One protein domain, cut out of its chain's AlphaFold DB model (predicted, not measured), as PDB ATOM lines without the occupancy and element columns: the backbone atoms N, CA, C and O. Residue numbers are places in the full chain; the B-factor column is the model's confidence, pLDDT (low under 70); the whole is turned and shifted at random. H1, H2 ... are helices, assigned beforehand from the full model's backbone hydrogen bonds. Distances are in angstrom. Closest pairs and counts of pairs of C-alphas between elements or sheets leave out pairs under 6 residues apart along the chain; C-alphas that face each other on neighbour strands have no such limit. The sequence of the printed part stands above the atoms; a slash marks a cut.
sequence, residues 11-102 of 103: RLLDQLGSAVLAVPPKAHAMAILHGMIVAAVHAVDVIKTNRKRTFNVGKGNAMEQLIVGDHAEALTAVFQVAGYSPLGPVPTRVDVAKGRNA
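Overview. This is residues 11 to 102 of the 103 residues of the protein "Family 2 glycosyl transferase" of Paenibacillus sp. OT2-17 (UniProt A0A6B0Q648). A long helix, H5, has the shorter H3 packed side by side with it, and the small helices H1 and H2 sit at H3, away from H5. Out of this small helical body stick three free stretches: residues 39 to 54, which hold the four-residue H4, and residues 57 to 62, both on the wide open loop that runs from H3 to H5, and a tail, residues 87 to 102, which holds H6. The printed part has 92 residues, with six named helices in the order H1 to H6 and no named strand; the class is all helix. It is only just extended, close to loose, with a radius of gyration of the C-alphas of 18.5 A, and its outline is flat, 59 by 38 by 19 A.

Arrangement. The longest helix, H5, residues 62 to 82, touches H3, residues 24 to 33, at a shallow tilt of 17 degrees, and they run the same way. Their closest C-alphas are those of Lys 26 and Ala 74, 3.9 A apart. H2, residues 18 to 22, only just touches H3, and only at the corner by their link, with 3 pairs of C-alphas within 8 A; the closest are those of Val 20 and Ala 27, 5.2 A apart. H1, residues 11 to 16, is close to H3 but not clearly touching, about perpendicular to it at 74 degrees; the closest C-alphas are those of Leu 12 and Ala 31, 7.0 A apart. H1 and H2 are near each other but meet only through their link. H4, residues 46 to 49, and H6, residues 93 to 100, touch no helix. Every O i to N i+4 pair is within hydrogen-bond range in H1, H3, H5 and H6; in H2 it is 0 of 1, beside 2 of 2 O i to N i+3 pairs, and H4 is too short for an i+4 pair.

Along the chain. H5 measures 30.3 A from first to last C-alpha, from C-alpha 62 at (177.738, 137.714, 226.403) to C-alpha 82 at (148.727, 129.266, 224.788). H3 measures 14.4 A, H6 10.7 A, H1 8.5 A, H2 7.8 A and H4 5.1 A. H1 begins with C-alpha 11 at (153.977, 130.988, 203.971), and H6 ends with C-alpha 100 at (150.269, 150.047, 245.669).

Size, cuts and confidence. The two C-alphas farthest apart are those of Lys 48 and Ala 102, 58.9 A. The printed part has no cut. The links H3 to H4 and H4 to H5 are long, 12 residues each. Without the stretches that stand free, the body spans 38 by 26 by 18 A. The mean pLDDT of the printed part is 87.2; residues 84 to 91, residue 93 and residues 100 to 102 are under 70.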
ATOM      1  N   ARG A  11     155.129 131.005 203.055       96.56
ATOM      2  CA  ARG A  11     153.977 130.988 203.971       96.56
ATOM      3  C   ARG A  11     154.349 131.383 205.404       96.56
ATOM      4  O   ARG A  11     153.591 132.093 206.049       96.56
ATOM      5  N   LEU A  12     155.504 130.932 205.902       95.38
ATOM      6  CA  LEU A  12     155.967 131.285 207.245       95.38
ATOM      7  C   LEU A  12     156.220 132.790 207.386       95.38
ATOM      8  O   LEU A  12     155.830 133.377 208.391       95.38
ATOM      9  N   LEU A  13     156.844 133.408 206.382       95.88
ATOM     10  CA  LEU A  13     157.134 134.843 206.385       95.88
ATOM     11  C   LEU A  13     155.867 135.677 206.225       95.88
ATOM     12  O   LEU A  13     155.731 136.690 206.902       95.88
ATOM     13  N   ASP A  14     154.943 135.232 205.375       97.06
ATOM     14  CA  ASP A  14     153.668 135.919 205.167       97.06
ATOM     15  C   ASP A  14     152.821 135.917 206.452       97.06
ATOM     16  O   ASP A  14     152.144 136.895 206.752       97.06
ATOM     17  N   GLN A  15     152.883 134.834 207.238       95.81
ATOM     18  CA  GLN A  15     152.069 134.670 208.444       95.81
ATOM     19  C   GLN A  15     152.695 135.274 209.709       95.81
ATOM     20  O   GLN A  15     151.975 135.819 210.542       95.81
ATOM     21  N   LEU A  16     154.015 135.162 209.889       94.19
ATOM     22  CA  LEU A  16     154.705 135.582 211.121       94.19
ATOM     23  C   LEU A  16     155.537 136.860 210.958       94.19
ATOM     24  O   LEU A  16     156.023 137.415 211.946       94.19
ATOM     25  N   GLY A  17     155.731 137.317 209.721       96.00
ATOM     26  CA  GLY A  17     156.655 138.391 209.389       96.00
ATOM     27  C   GLY A  17     158.124 137.966 209.491       96.00
ATOM     28  O   GLY A  17     158.501 137.015 210.175       96.00
ATOM     29  N   SER A  18     159.003 138.710 208.820       95.69
ATOM     30  CA  SER A  18     160.450 138.452 208.851       95.69
ATOM     31  C   SER A  18     161.089 138.768 210.206       95.69
ATOM     32  O   SER A  18     162.107 138.172 210.552       95.69
ATOM     33  N   ALA A  19     160.488 139.655 211.004       95.56
ATOM     34  CA  ALA A  19     161.009 140.053 212.311       95.56
ATOM     35  C   ALA A  19     161.114 138.877 213.296       95.56
ATOM     36  O   ALA A  19     162.038 138.846 214.108       95.56
ATOM     37  N   VAL A  20     160.231 137.871 213.191       94.75
ATOM     38  CA  VAL A  20     160.283 136.679 214.055       94.75
ATOM     39  C   VAL A  20     161.617 135.944 213.924       94.75
ATOM     40  O   VAL A  20     162.100 135.349 214.883       94.75
ATOM     41  N   LEU A  21     162.247 136.031 212.748       95.69
ATOM     42  CA  LEU A  21     163.510 135.378 212.456       95.69
ATOM     43  C   LEU A  21     164.677 135.973 213.239       95.69
ATOM     44  O   LEU A  21     165.721 135.331 213.270       95.69
ATOM     45  N   ALA A  22     164.548 137.152 213.852       95.88
ATOM     46  CA  ALA A  22     165.618 137.751 214.648       95.88
ATOM     47  C   ALA A  22     166.020 136.855 215.829       95.88
ATOM     48  O   ALA A  22     167.213 136.682 216.066       95.88
ATOM     49  N   VAL A  23     165.040 136.206 216.467       97.31
ATOM     50  CA  VAL A  23     165.218 135.355 217.651       97.31
ATOM     51  C   VAL A  23     164.988 133.889 217.257       97.31
ATOM     52  O   VAL A  23     163.839 133.463 217.100       97.31
ATOM     53  N   PRO A  24     166.050 133.082 217.058       95.75
ATOM     54  CA  PRO A  24     165.930 131.730 216.510       95.75
ATOM     55  C   PRO A  24     164.987 130.779 217.273       95.75
ATOM     56  O   PRO A  24     164.142 130.165 216.614       95.75
ATOM     57  N   PRO A  25     165.060 130.642 218.615       97.06
ATOM     58  CA  PRO A  25     164.162 129.733 219.330       97.06
ATOM     59  C   PRO A  25     162.701 130.202 219.277       97.06
ATOM     60  O   PRO A  25     161.798 129.370 219.205       97.06
ATOM     61  N   LYS A  26     162.450 131.519 219.216       96.50
ATOM     62  CA  LYS A  26     161.102 132.076 219.037       96.50
ATOM     63  C   LYS A  26     160.554 131.767 217.650       96.50
ATOM     64  O   LYS A  26     159.432 131.286 217.548       96.50
ATOM     65  N   ALA A  27     161.337 131.980 216.591       96.62
ATOM     66  CA  ALA A  27     160.938 131.614 215.231       96.62
ATOM     67  C   ALA A  27     160.555 130.131 215.130       96.62
ATOM     68  O   ALA A  27     159.525 129.795 214.547       96.62
ATOM     69  N   HIS A  28     161.363 129.257 215.736       96.31
ATOM     70  CA  HIS A  28     161.113 127.820 215.761       96.31
ATOM     71  C   HIS A  28     159.810 127.475 216.497       96.31
ATOM     72  O   HIS A  28     158.954 126.782 215.945       96.31
ATOM     73  N   ALA A  29     159.621 128.003 217.709       96.44
ATOM     74  CA  ALA A  29     158.416 127.770 218.500       96.44
ATOM     75  C   ALA A  29     157.150 128.291 217.797       96.44
ATOM     76  O   ALA A  29     156.152 127.579 217.698       96.44
ATOM     77  N   MET A  30     157.205 129.506 217.247       96.00
ATOM     78  CA  MET A  30     156.075 130.110 216.540       96.00
ATOM     79  C   MET A  30     155.714 129.337 215.271       96.00
ATOM     80  O   MET A  30     154.529 129.176 214.991       96.00
ATOM     81  N   ALA A  31     156.700 128.812 214.538       96.12
ATOM     82  CA  ALA A  31     156.448 127.960 213.379       96.12
ATOM     83  C   ALA A  31     155.646 126.705 213.764       96.12
ATOM     84  O   ALA A  31     154.641 126.406 213.119       96.12
ATOM     85  N   ILE A  32     156.045 126.017 214.841       95.94
ATOM     86  CA  ILE A  32     155.334 124.834 215.352       95.94
ATOM     87  C   ILE A  32     153.903 125.203 215.762       95.94
ATOM     88  O   ILE A  32     152.952 124.563 215.317       95.94
ATOM     89  N   LEU A  33     153.738 126.268 216.552       94.12
ATOM     90  CA  LEU A  33     152.429 126.710 217.048       94.12
ATOM     91  C   LEU A  33     151.458 127.123 215.931       94.12
ATOM     92  O   LEU A  33     150.250 126.997 216.097       94.12
ATOM     93  N   HIS A  34     151.972 127.578 214.786       93.88
ATOM     94  CA  HIS A  34     151.166 127.958 213.620       93.88
ATOM     95  C   HIS A  34     151.013 126.817 212.598       93.88
ATOM     96  O   HIS A  34     150.625 127.055 211.452       93.88
ATOM     97  N   GLY A  35     151.321 125.572 212.982       94.50
ATOM     98  CA  GLY A  35     151.101 124.391 212.145       94.50
ATOM     99  C   GLY A  35     152.038 124.302 210.937       94.50
ATOM    100  O   GLY A  35     151.663 123.779 209.883       94.50
ATOM    101  N   MET A  36     153.249 124.854 211.043       96.19
ATOM    102  CA  MET A  36     154.296 124.644 210.044       96.19
ATOM    103  C   MET A  36     154.966 123.287 210.264       96.19
ATOM    104  O   MET A  36     155.138 122.834 211.393       96.19
ATOM    105  N   ILE A  37     155.404 122.661 209.172       96.31
ATOM    106  CA  ILE A  37     156.230 121.455 209.242       96.31
ATOM    107  C   ILE A  37     157.663 121.884 209.548       96.31
ATOM    108  O   ILE A  37     158.263 122.647 208.790       96.31
ATOM    109  N   VAL A  38     158.211 121.376 210.649       95.56
ATOM    110  CA  VAL A  38     159.590 121.630 211.069       95.56
ATOM    111  C   VAL A  38     160.338 120.305 211.098       95.56
ATOM    112  O   VAL A  38     159.906 119.359 211.750       95.56
ATOM    113  N   ALA A  39     161.454 120.229 210.375       95.38
ATOM    114  CA  ALA A  39     162.245 119.011 210.245       95.38
ATOM    115  C   ALA A  39     163.745 119.320 210.219       95.38
ATOM    116  O   ALA A  39     164.187 120.297 209.609       95.38
ATOM    117  N   ALA A  40     164.538 118.451 210.845       93.00
ATOM    118  CA  ALA A  40     165.993 118.469 210.747       93.00
ATOM    119  C   ALA A  40     166.428 117.698 209.490       93.00
ATOM    120  O   ALA A  40     166.681 116.499 209.539       93.00
ATOM    121  N   VAL A  41     166.465 118.387 208.347       92.19
ATOM    122  CA  VAL A  41     166.718 117.755 207.035       92.19
ATOM    123  C   VAL A  41     168.195 117.463 206.756       92.19
ATOM    124  O   VAL A  41     168.506 116.611 205.929       92.19
ATOM    125  N   HIS A  42     169.112 118.171 207.419       91.31
ATOM    126  CA  HIS A  42     170.550 118.004 207.229       91.31
ATOM    127  C   HIS A  42     171.327 118.445 208.475       91.31
ATOM    128  O   HIS A  42     170.955 119.422 209.128       91.31
ATOM    129  N   ALA A  43     172.419 117.746 208.783       91.19
ATOM    130  CA  ALA A  43     173.327 118.097 209.869       91.19
ATOM    131  C   ALA A  43     174.535 118.866 209.321       91.19
ATOM    132  O   ALA A  43     175.170 118.425 208.368       91.19
ATOM    133  N   VAL A  44     174.872 119.997 209.941       89.50
ATOM    134  CA  VAL A  44     176.020 120.833 209.557       89.50
ATOM    135  C   VAL A  44     176.998 120.904 210.728       89.50
ATOM    136  O   VAL A  44     176.610 121.295 211.830       89.50
ATOM    137  N   ASP A  45     178.270 120.560 210.500       90.31
ATOM    138  CA  ASP A  45     179.324 120.727 211.509       90.31
ATOM    139  C   ASP A  45     179.697 122.209 211.636       90.31
ATOM    140  O   ASP A  45     180.499 122.754 210.874       90.31
ATOM    141  N   VAL A  46     179.104 122.868 212.628       88.12
ATOM    142  CA  VAL A  46     179.398 124.266 212.963       88.12
ATOM    143  C   VAL A  46     180.570 124.426 213.923       88.12
ATOM    144  O   VAL A  46     181.062 125.540 214.088       88.12
ATOM    145  N   ILE A  47     181.030 123.350 214.562       87.00
ATOM    146  CA  ILE A  47     182.084 123.420 215.580       87.00
ATOM    147  C   ILE A  47     183.453 123.526 214.915       87.00
ATOM    148  O   ILE A  47     184.289 124.320 215.351       87.00
ATOM    149  N   LYS A  48     183.683 122.747 213.854       88.56
ATOM    150  CA  LYS A  48     184.932 122.806 213.085       88.56
ATOM    151  C   LYS A  48     184.956 123.973 212.102       88.56
ATOM    152  O   LYS A  48     186.014 124.551 211.881       88.56
ATOM    153  N   THR A  49     183.801 124.314 211.531       85.75
ATOM    154  CA  THR A  49     183.709 125.272 210.420       85.75
ATOM    155  C   THR A  49     183.665 126.726 210.890       85.75
ATOM    156  O   THR A  49     184.233 127.601 210.238       85.75
ATOM    157  N   ASN A  50     183.027 127.020 212.030       86.94
ATOM    158  CA  ASN A  50     182.971 128.395 212.521       86.94
ATOM    159  C   ASN A  50     184.300 128.824 213.147       86.94
ATOM    160  O   ASN A  50     184.903 128.114 213.954       86.94
ATOM    161  N   ARG A  51     184.721 130.058 212.846       85.69
ATOM    162  CA  ARG A  51     185.888 130.679 213.483       85.69
ATOM    163  C   ARG A  51     185.708 130.699 215.004       85.69
ATOM    164  O   ARG A  51     184.777 131.324 215.514       85.69
ATOM    165  N   LYS A  52     186.659 130.103 215.726       83.81
ATOM    166  CA  LYS A  52     186.729 130.197 217.190       83.81
ATOM    167  C   LYS A  52     186.989 131.645 217.601       83.81
ATOM    168  O   LYS A  52     187.921 132.285 217.113       83.81
ATOM    169  N   ARG A  53     186.143 132.167 218.483       82.50
ATOM    170  CA  ARG A  53     186.223 133.533 219.009       82.50
ATOM    171  C   ARG A  53     186.619 133.471 220.479       82.50
ATOM    172  O   ARG A  53     186.058 132.686 221.231       82.50
ATOM    173  N   THR A  54     187.570 134.306 220.879       84.94
ATOM    174  CA  THR A  54     188.149 134.316 222.234       84.94
ATOM    175  C   THR A  54     187.337 135.115 223.251       84.94
ATOM    176  O   THR A  54     187.704 135.140 224.415       84.94
ATOM    177  N   PHE A  55     186.253 135.776 222.837       81.56
ATOM    178  CA  PHE A  55     185.435 136.615 223.720       81.56
ATOM    179  C   PHE A  55     184.167 135.918 224.250       81.56
ATOM    180  O   PHE A  55     183.550 136.406 225.188       81.56
ATOM    181  N   ASN A  56     183.792 134.765 223.685       83.56
ATOM    182  CA  ASN A  56     182.629 133.970 224.103       83.56
ATOM    183  C   ASN A  56     183.082 132.698 224.837       83.56
ATOM    184  O   ASN A  56     182.778 131.584 224.413       83.56
ATOM    185  N   VAL A  57     183.893 132.862 225.881       85.56
ATOM    186  CA  VAL A  57     184.484 131.760 226.660       85.56
ATOM    187  C   VAL A  57     184.253 131.996 228.147       85.56
ATOM    188  O   VAL A  57     184.177 133.138 228.590       85.56
ATOM    189  N   GLY A  58     184.166 130.911 228.918       88.50
ATOM    190  CA  GLY A  58     183.842 130.967 230.347       88.50
ATOM    191  C   GLY A  58     182.344 131.148 230.620       88.50
ATOM    192  O   GLY A  58     181.556 131.357 229.698       88.50
ATOM    193  N   LYS A  59     181.953 131.027 231.893       89.69
ATOM    194  CA  LYS A  59     180.559 131.180 232.341       89.69
ATOM    195  C   LYS A  59     180.132 132.648 232.342       89.69
ATOM    196  O   LYS A  59     180.925 133.520 232.685       89.69
ATOM    197  N   GLY A  60     178.868 132.898 232.021       89.62
ATOM    198  CA  GLY A  60     178.250 134.222 232.043       89.62
ATOM    199  C   GLY A  60     178.703 135.145 230.912       89.62
ATOM    200  O   GLY A  60     178.478 136.350 230.996       89.62
ATOM    201  N   ASN A  61     179.340 134.612 229.865       92.06
ATOM    202  CA  ASN A  61     179.773 135.420 228.727       92.06
ATOM    203  C   ASN A  61     178.568 135.981 227.942       92.06
ATOM    204  O   ASN A  61     177.449 135.479 228.040       92.06
ATOM    205  N   ALA A  62     178.803 137.010 227.123       90.81
ATOM    206  CA  ALA A  62     177.738 137.714 226.403       90.81
ATOM    207  C   ALA A  62     176.890 136.796 225.502       90.81
ATOM    208  O   ALA A  62     175.684 136.997 225.384       90.81
ATOM    209  N   MET A  63     177.496 135.773 224.891       90.56
ATOM    210  CA  MET A  63     176.768 134.817 224.057       90.56
ATOM    211  C   MET A  63     175.878 133.895 224.891       90.56
ATOM    212  O   MET A  63     174.760 133.609 224.481       90.56
ATOM    213  N   GLU A  64     176.347 133.444 226.055       92.75
ATOM    214  CA  GLU A  64     175.529 132.655 226.985       92.75
ATOM    215  C   GLU A  64     174.295 133.450 227.430       92.75
ATOM    216  O   GLU A  64     173.178 132.946 227.339       92.75
ATOM    217  N   GLN A  65     174.480 134.720 227.808       93.81
ATOM    218  CA  GLN A  65     173.374 135.605 228.187       93.81
ATOM    219  C   GLN A  65     172.396 135.847 227.030       93.81
ATOM    220  O   GLN A  65     171.185 135.812 227.236       93.81
ATOM    221  N   LEU A  66     172.904 136.032 225.804       93.69
ATOM    222  CA  LEU A  66     172.071 136.164 224.606       93.69
ATOM    223  C   LEU A  66     171.238 134.900 224.354       93.69
ATOM    224  O   LEU A  66     170.039 134.999 224.123       93.69
ATOM    225  N   ILE A  67     171.850 133.714 224.444       93.62
ATOM    226  CA  ILE A  67     171.147 132.437 224.257       93.62
ATOM    227  C   ILE A  67     170.026 132.295 225.289       93.62
ATOM    228  O   ILE A  67     168.909 131.928 224.926       93.62
ATOM    229  N   VAL A  68     170.301 132.593 226.562       96.00
ATOM    230  CA  VAL A  68     169.287 132.533 227.626       96.00
ATOM    231  C   VAL A  68     168.165 133.547 227.375       96.00
ATOM    232  O   VAL A  68     166.992 133.186 227.473       96.00
ATOM    233  N   GLY A  69     168.504 134.781 226.991       96.25
ATOM    234  CA  GLY A  69     167.533 135.825 226.650       96.25
ATOM    235  C   GLY A  69     166.616 135.434 225.488       96.25
ATOM    236  O   GLY A  69     165.395 135.533 225.610       96.25
ATOM    237  N   ASP A  70     167.182 134.889 224.410       96.94
ATOM    238  CA  ASP A  70     166.427 134.397 223.254       96.94
ATOM    239  C   ASP A  70     165.417 133.304 223.659       96.94
ATOM    240  O   ASP A  70     164.277 133.290 223.186       96.94
ATOM    241  N   HIS A  71     165.807 132.387 224.554       97.06
ATOM    242  CA  HIS A  71     164.905 131.341 225.055       97.06
ATOM    243  C   HIS A  71     163.804 131.907 225.955       97.06
ATOM    244  O   HIS A  71     162.658 131.459 225.863       97.06
ATOM    245  N   ALA A  72     164.115 132.895 226.796       95.88
ATOM    246  CA  ALA A  72     163.111 133.573 227.612       95.88
ATOM    247  C   ALA A  72     162.060 134.281 226.734       95.88
ATOM    248  O   ALA A  72     160.856 134.177 227.000       95.88
ATOM    249  N   GLU A  73     162.483 134.930 225.644       95.06
ATOM    250  CA  GLU A  73     161.560 135.538 224.679       95.06
ATOM    251  C   GLU A  73     160.713 134.484 223.948       95.06
ATOM    252  O   GLU A  73     159.505 134.669 223.769       95.06
ATOM    253  N   ALA A  74     161.312 133.352 223.566       95.69
ATOM    254  CA  ALA A  74     160.593 132.246 222.939       95.69
ATOM    255  C   ALA A  74     159.505 131.670 223.859       95.69
ATOM    256  O   ALA A  74     158.362 131.513 223.430       95.69
ATOM    257  N   LEU A  75     159.832 131.415 225.130       94.44
ATOM    258  CA  LEU A  75     158.870 130.946 226.129       94.44
ATOM    259  C   LEU A  75     157.740 131.956 226.337       94.44
ATOM    260  O   LEU A  75     156.573 131.575 226.332       94.44
ATOM    261  N   THR A  76     158.070 133.245 226.445       92.38
ATOM    262  CA  THR A  76     157.069 134.317 226.558       92.38
ATOM    263  C   THR A  76     156.088 134.288 225.386       92.38
ATOM    264  O   THR A  76     154.880 134.376 225.596       92.38
ATOM    265  N   ALA A  77     156.584 134.105 224.159       91.62
ATOM    266  CA  ALA A  77     155.736 134.005 222.973       91.62
ATOM    267  C   ALA A  77     154.833 132.757 223.004       91.62
ATOM    268  O   ALA A  77     153.645 132.853 222.700       91.62
ATOM    269  N   VAL A  78     155.362 131.601 223.422       92.88
ATOM    270  CA  VAL A  78     154.575 130.362 223.578       92.88
ATOM    271  C   VAL A  78     153.447 130.554 224.589       92.88
ATOM    272  O   VAL A  78     152.303 130.202 224.316       92.88
ATOM    273  N   PHE A  79     153.759 131.149 225.736       89.75
ATOM    274  CA  PHE A  79     152.806 131.441 226.805       89.75
ATOM    275  C   PHE A  79     151.688 132.383 226.355       89.75
ATOM    276  O   PHE A  79     150.512 132.115 226.606       89.75
ATOM    277  N   GLN A  80     152.032 133.426 225.599       87.12
ATOM    278  CA  GLN A  80     151.050 134.332 225.002       87.12
ATOM    279  C   GLN A  80     150.090 133.605 224.053       87.12
ATOM    280  O   GLN A  80     148.883 133.818 224.137       87.12
ATOM    281  N   VAL A  81     150.601 132.726 223.184       87.31
ATOM    282  CA  VAL A  81     149.766 131.957 222.244       87.31
ATOM    283  C   VAL A  81     148.906 130.919 222.969       87.31
ATOM    284  O   VAL A  81     147.741 130.741 222.624       87.31
ATOM    285  N   ALA A  82     149.448 130.258 223.994       81.00
ATOM    286  CA  ALA A  82     148.727 129.266 224.788       81.00
ATOM    287  C   ALA A  82     147.665 129.878 225.723       81.00
ATOM    288  O   ALA A  82     146.913 129.138 226.354       81.00
ATOM    289  N   GLY A  83     147.624 131.209 225.865       73.00
ATOM    290  CA  GLY A  83     146.781 131.884 226.856       73.00
ATOM    291  C   GLY A  83     147.176 131.567 228.304       73.00
ATOM    292  O   GLY A  83     146.393 131.797 229.223       73.00
ATOM    293  N   TYR A  84     148.379 131.029 228.517       66.56
ATOM    294  CA  TYR A  84     148.894 130.612 229.816       66.56
ATOM    295  C   TYR A  84     150.028 131.540 230.226       66.56
ATOM    296  O   TYR A  84     151.016 131.637 229.514       66.56
ATOM    297  N   SER A  85     149.932 132.182 231.389       64.38
ATOM    298  CA  SER A  85     151.067 132.890 231.988       64.38
ATOM    299  C   SER A  85     151.621 132.053 233.148       64.38
ATOM    300  O   SER A  85     150.877 131.776 234.090       64.38
ATOM    301  N   PRO A  86     152.914 131.676 233.139       57.22
ATOM    302  CA  PRO A  86     153.524 130.877 234.210       57.22
ATOM    303  C   PRO A  86     153.533 131.578 235.565       57.22
ATOM    304  O   PRO A  86     153.725 130.932 236.588       57.22
ATOM    305  N   LEU A  87     153.368 132.902 235.559       62.47
ATOM    306  CA  LEU A  87     153.341 133.755 236.743       62.47
ATOM    307  C   LEU A  87     151.904 134.095 237.178       62.47
ATOM    308  O   LEU A  87     151.713 134.936 238.051       62.47
ATOM    309  N   GLY A  88     150.892 133.461 236.572       62.34
ATOM    310  CA  GLY A  88     149.482 133.816 236.738       62.34
ATOM    311  C   GLY A  88     149.041 134.948 235.797       62.34
ATOM    312  O   GLY A  88     149.859 135.463 235.030       62.34
ATOM    313  N   PRO A  89     147.749 135.327 235.800       64.25
ATOM    314  CA  PRO A  89     147.218 136.382 234.937       64.25
ATOM    315  C   PRO A  89     148.086 137.639 235.021       64.25
ATOM    316  O   PRO A  89     148.432 138.062 236.121       64.25
ATOM    317  N   VAL A  90     148.439 138.238 233.876       64.88
ATOM    318  CA  VAL A  90     149.137 139.531 233.877       64.88
ATOM    319  C   VAL A  90     148.233 140.522 234.617       64.88
ATOM    320  O   VAL A  90     147.121 140.767 234.140       64.88
ATOM    321  N   PRO A  91     148.649 141.056 235.782       65.12
ATOM    322  CA  PRO A  91     147.783 141.901 236.586       65.12
ATOM    323  C   PRO A  91     147.411 143.139 235.781       65.12
ATOM    324  O   PRO A  91     148.259 143.774 235.141       65.12
ATOM    325  N   THR A  92     146.127 143.484 235.787       72.62
ATOM    326  CA  THR A  92     145.670 144.686 235.096       72.62
ATOM    327  C   THR A  92     146.238 145.922 235.794       72.62
ATOM    328  O   THR A  92     146.628 145.883 236.963       72.62
ATOM    329  N   ARG A  93     146.254 147.074 235.108       69.81
ATOM    330  CA  ARG A  93     146.664 148.347 235.739       69.81
ATOM    331  C   ARG A  93     145.888 148.635 237.030       69.81
ATOM    332  O   ARG A  93     146.437 149.250 237.938       69.81
ATOM    333  N   VAL A  94     144.640 148.174 237.112       74.06
ATOM    334  CA  VAL A  94     143.785 148.300 238.297       74.06
ATOM    335  C   VAL A  94     144.288 147.411 239.437       74.06
ATOM    336  O   VAL A  94     144.339 147.863 240.578       74.06
ATOM    337  N   ASP A  95     144.716 146.185 239.139       75.56
ATOM    338  CA  ASP A  95     145.239 145.243 240.138       75.56
ATOM    339  C   ASP A  95     146.578 145.721 240.717       75.56
ATOM    340  O   ASP A  95     146.785 145.688 241.931       75.56
ATOM    341  N   VAL A  96     147.451 146.279 239.869       77.19
ATOM    342  CA  VAL A  96     148.720 146.894 240.303       77.19
ATOM    343  C   VAL A  96     148.472 148.139 241.165       77.19
ATOM    344  O   VAL A  96     149.157 148.348 242.167       77.19
ATOM    345  N   ALA A  97     147.479 148.962 240.809       75.12
ATOM    346  CA  ALA A  97     147.120 150.151 241.583       75.12
ATOM    347  C   ALA A  97     146.551 149.798 242.968       75.12
ATOM    348  O   ALA A  97     146.904 150.443 243.955       75.12
ATOM    349  N   LYS A  98     145.730 148.744 243.066       77.94
ATOM    350  CA  LYS A  98     145.218 148.240 244.350       77.94
ATOM    351  C   LYS A  98     146.343 147.761 245.270       77.94
ATOM    352  O   LYS A  98     146.324 148.096 246.448       77.94
ATOM    353  N   GLY A  99     147.339 147.051 244.736       72.44
ATOM    354  CA  GLY A  99     148.502 146.603 245.512       72.44
ATOM    355  C   GLY A  99     149.389 147.748 246.022       72.44
ATOM    356  O   GLY A  99     149.928 147.652 247.119       72.44
ATOM    357  N   ARG A 100     149.505 148.849 245.263       65.19
ATOM    358  CA  ARG A 100     150.269 150.047 245.669       65.19
ATOM    359  C   ARG A 100     149.604 150.876 246.766       65.19
ATOM    360  O   ARG A 100     150.317 151.520 247.519       65.19
ATOM    361  N   ASN A 101     148.275 150.893 246.827       66.06
ATOM    362  CA  ASN A 101     147.529 151.704 247.798       66.06
ATOM    363  C   ASN A 101     147.201 150.942 249.094       66.06
ATOM    364  O   ASN A 101     146.570 151.502 249.984       66.06
ATOM    365  N   ALA A 102     147.573 149.662 249.170       61.66
ATOM    366  CA  ALA A 102     147.375 148.799 250.331       61.66
ATOM    367  C   ALA A 102     148.643 148.652 251.203       61.66
ATOM    368  O   ALA A 102     148.619 147.872 252.154       61.66
TER     369      ALA A 102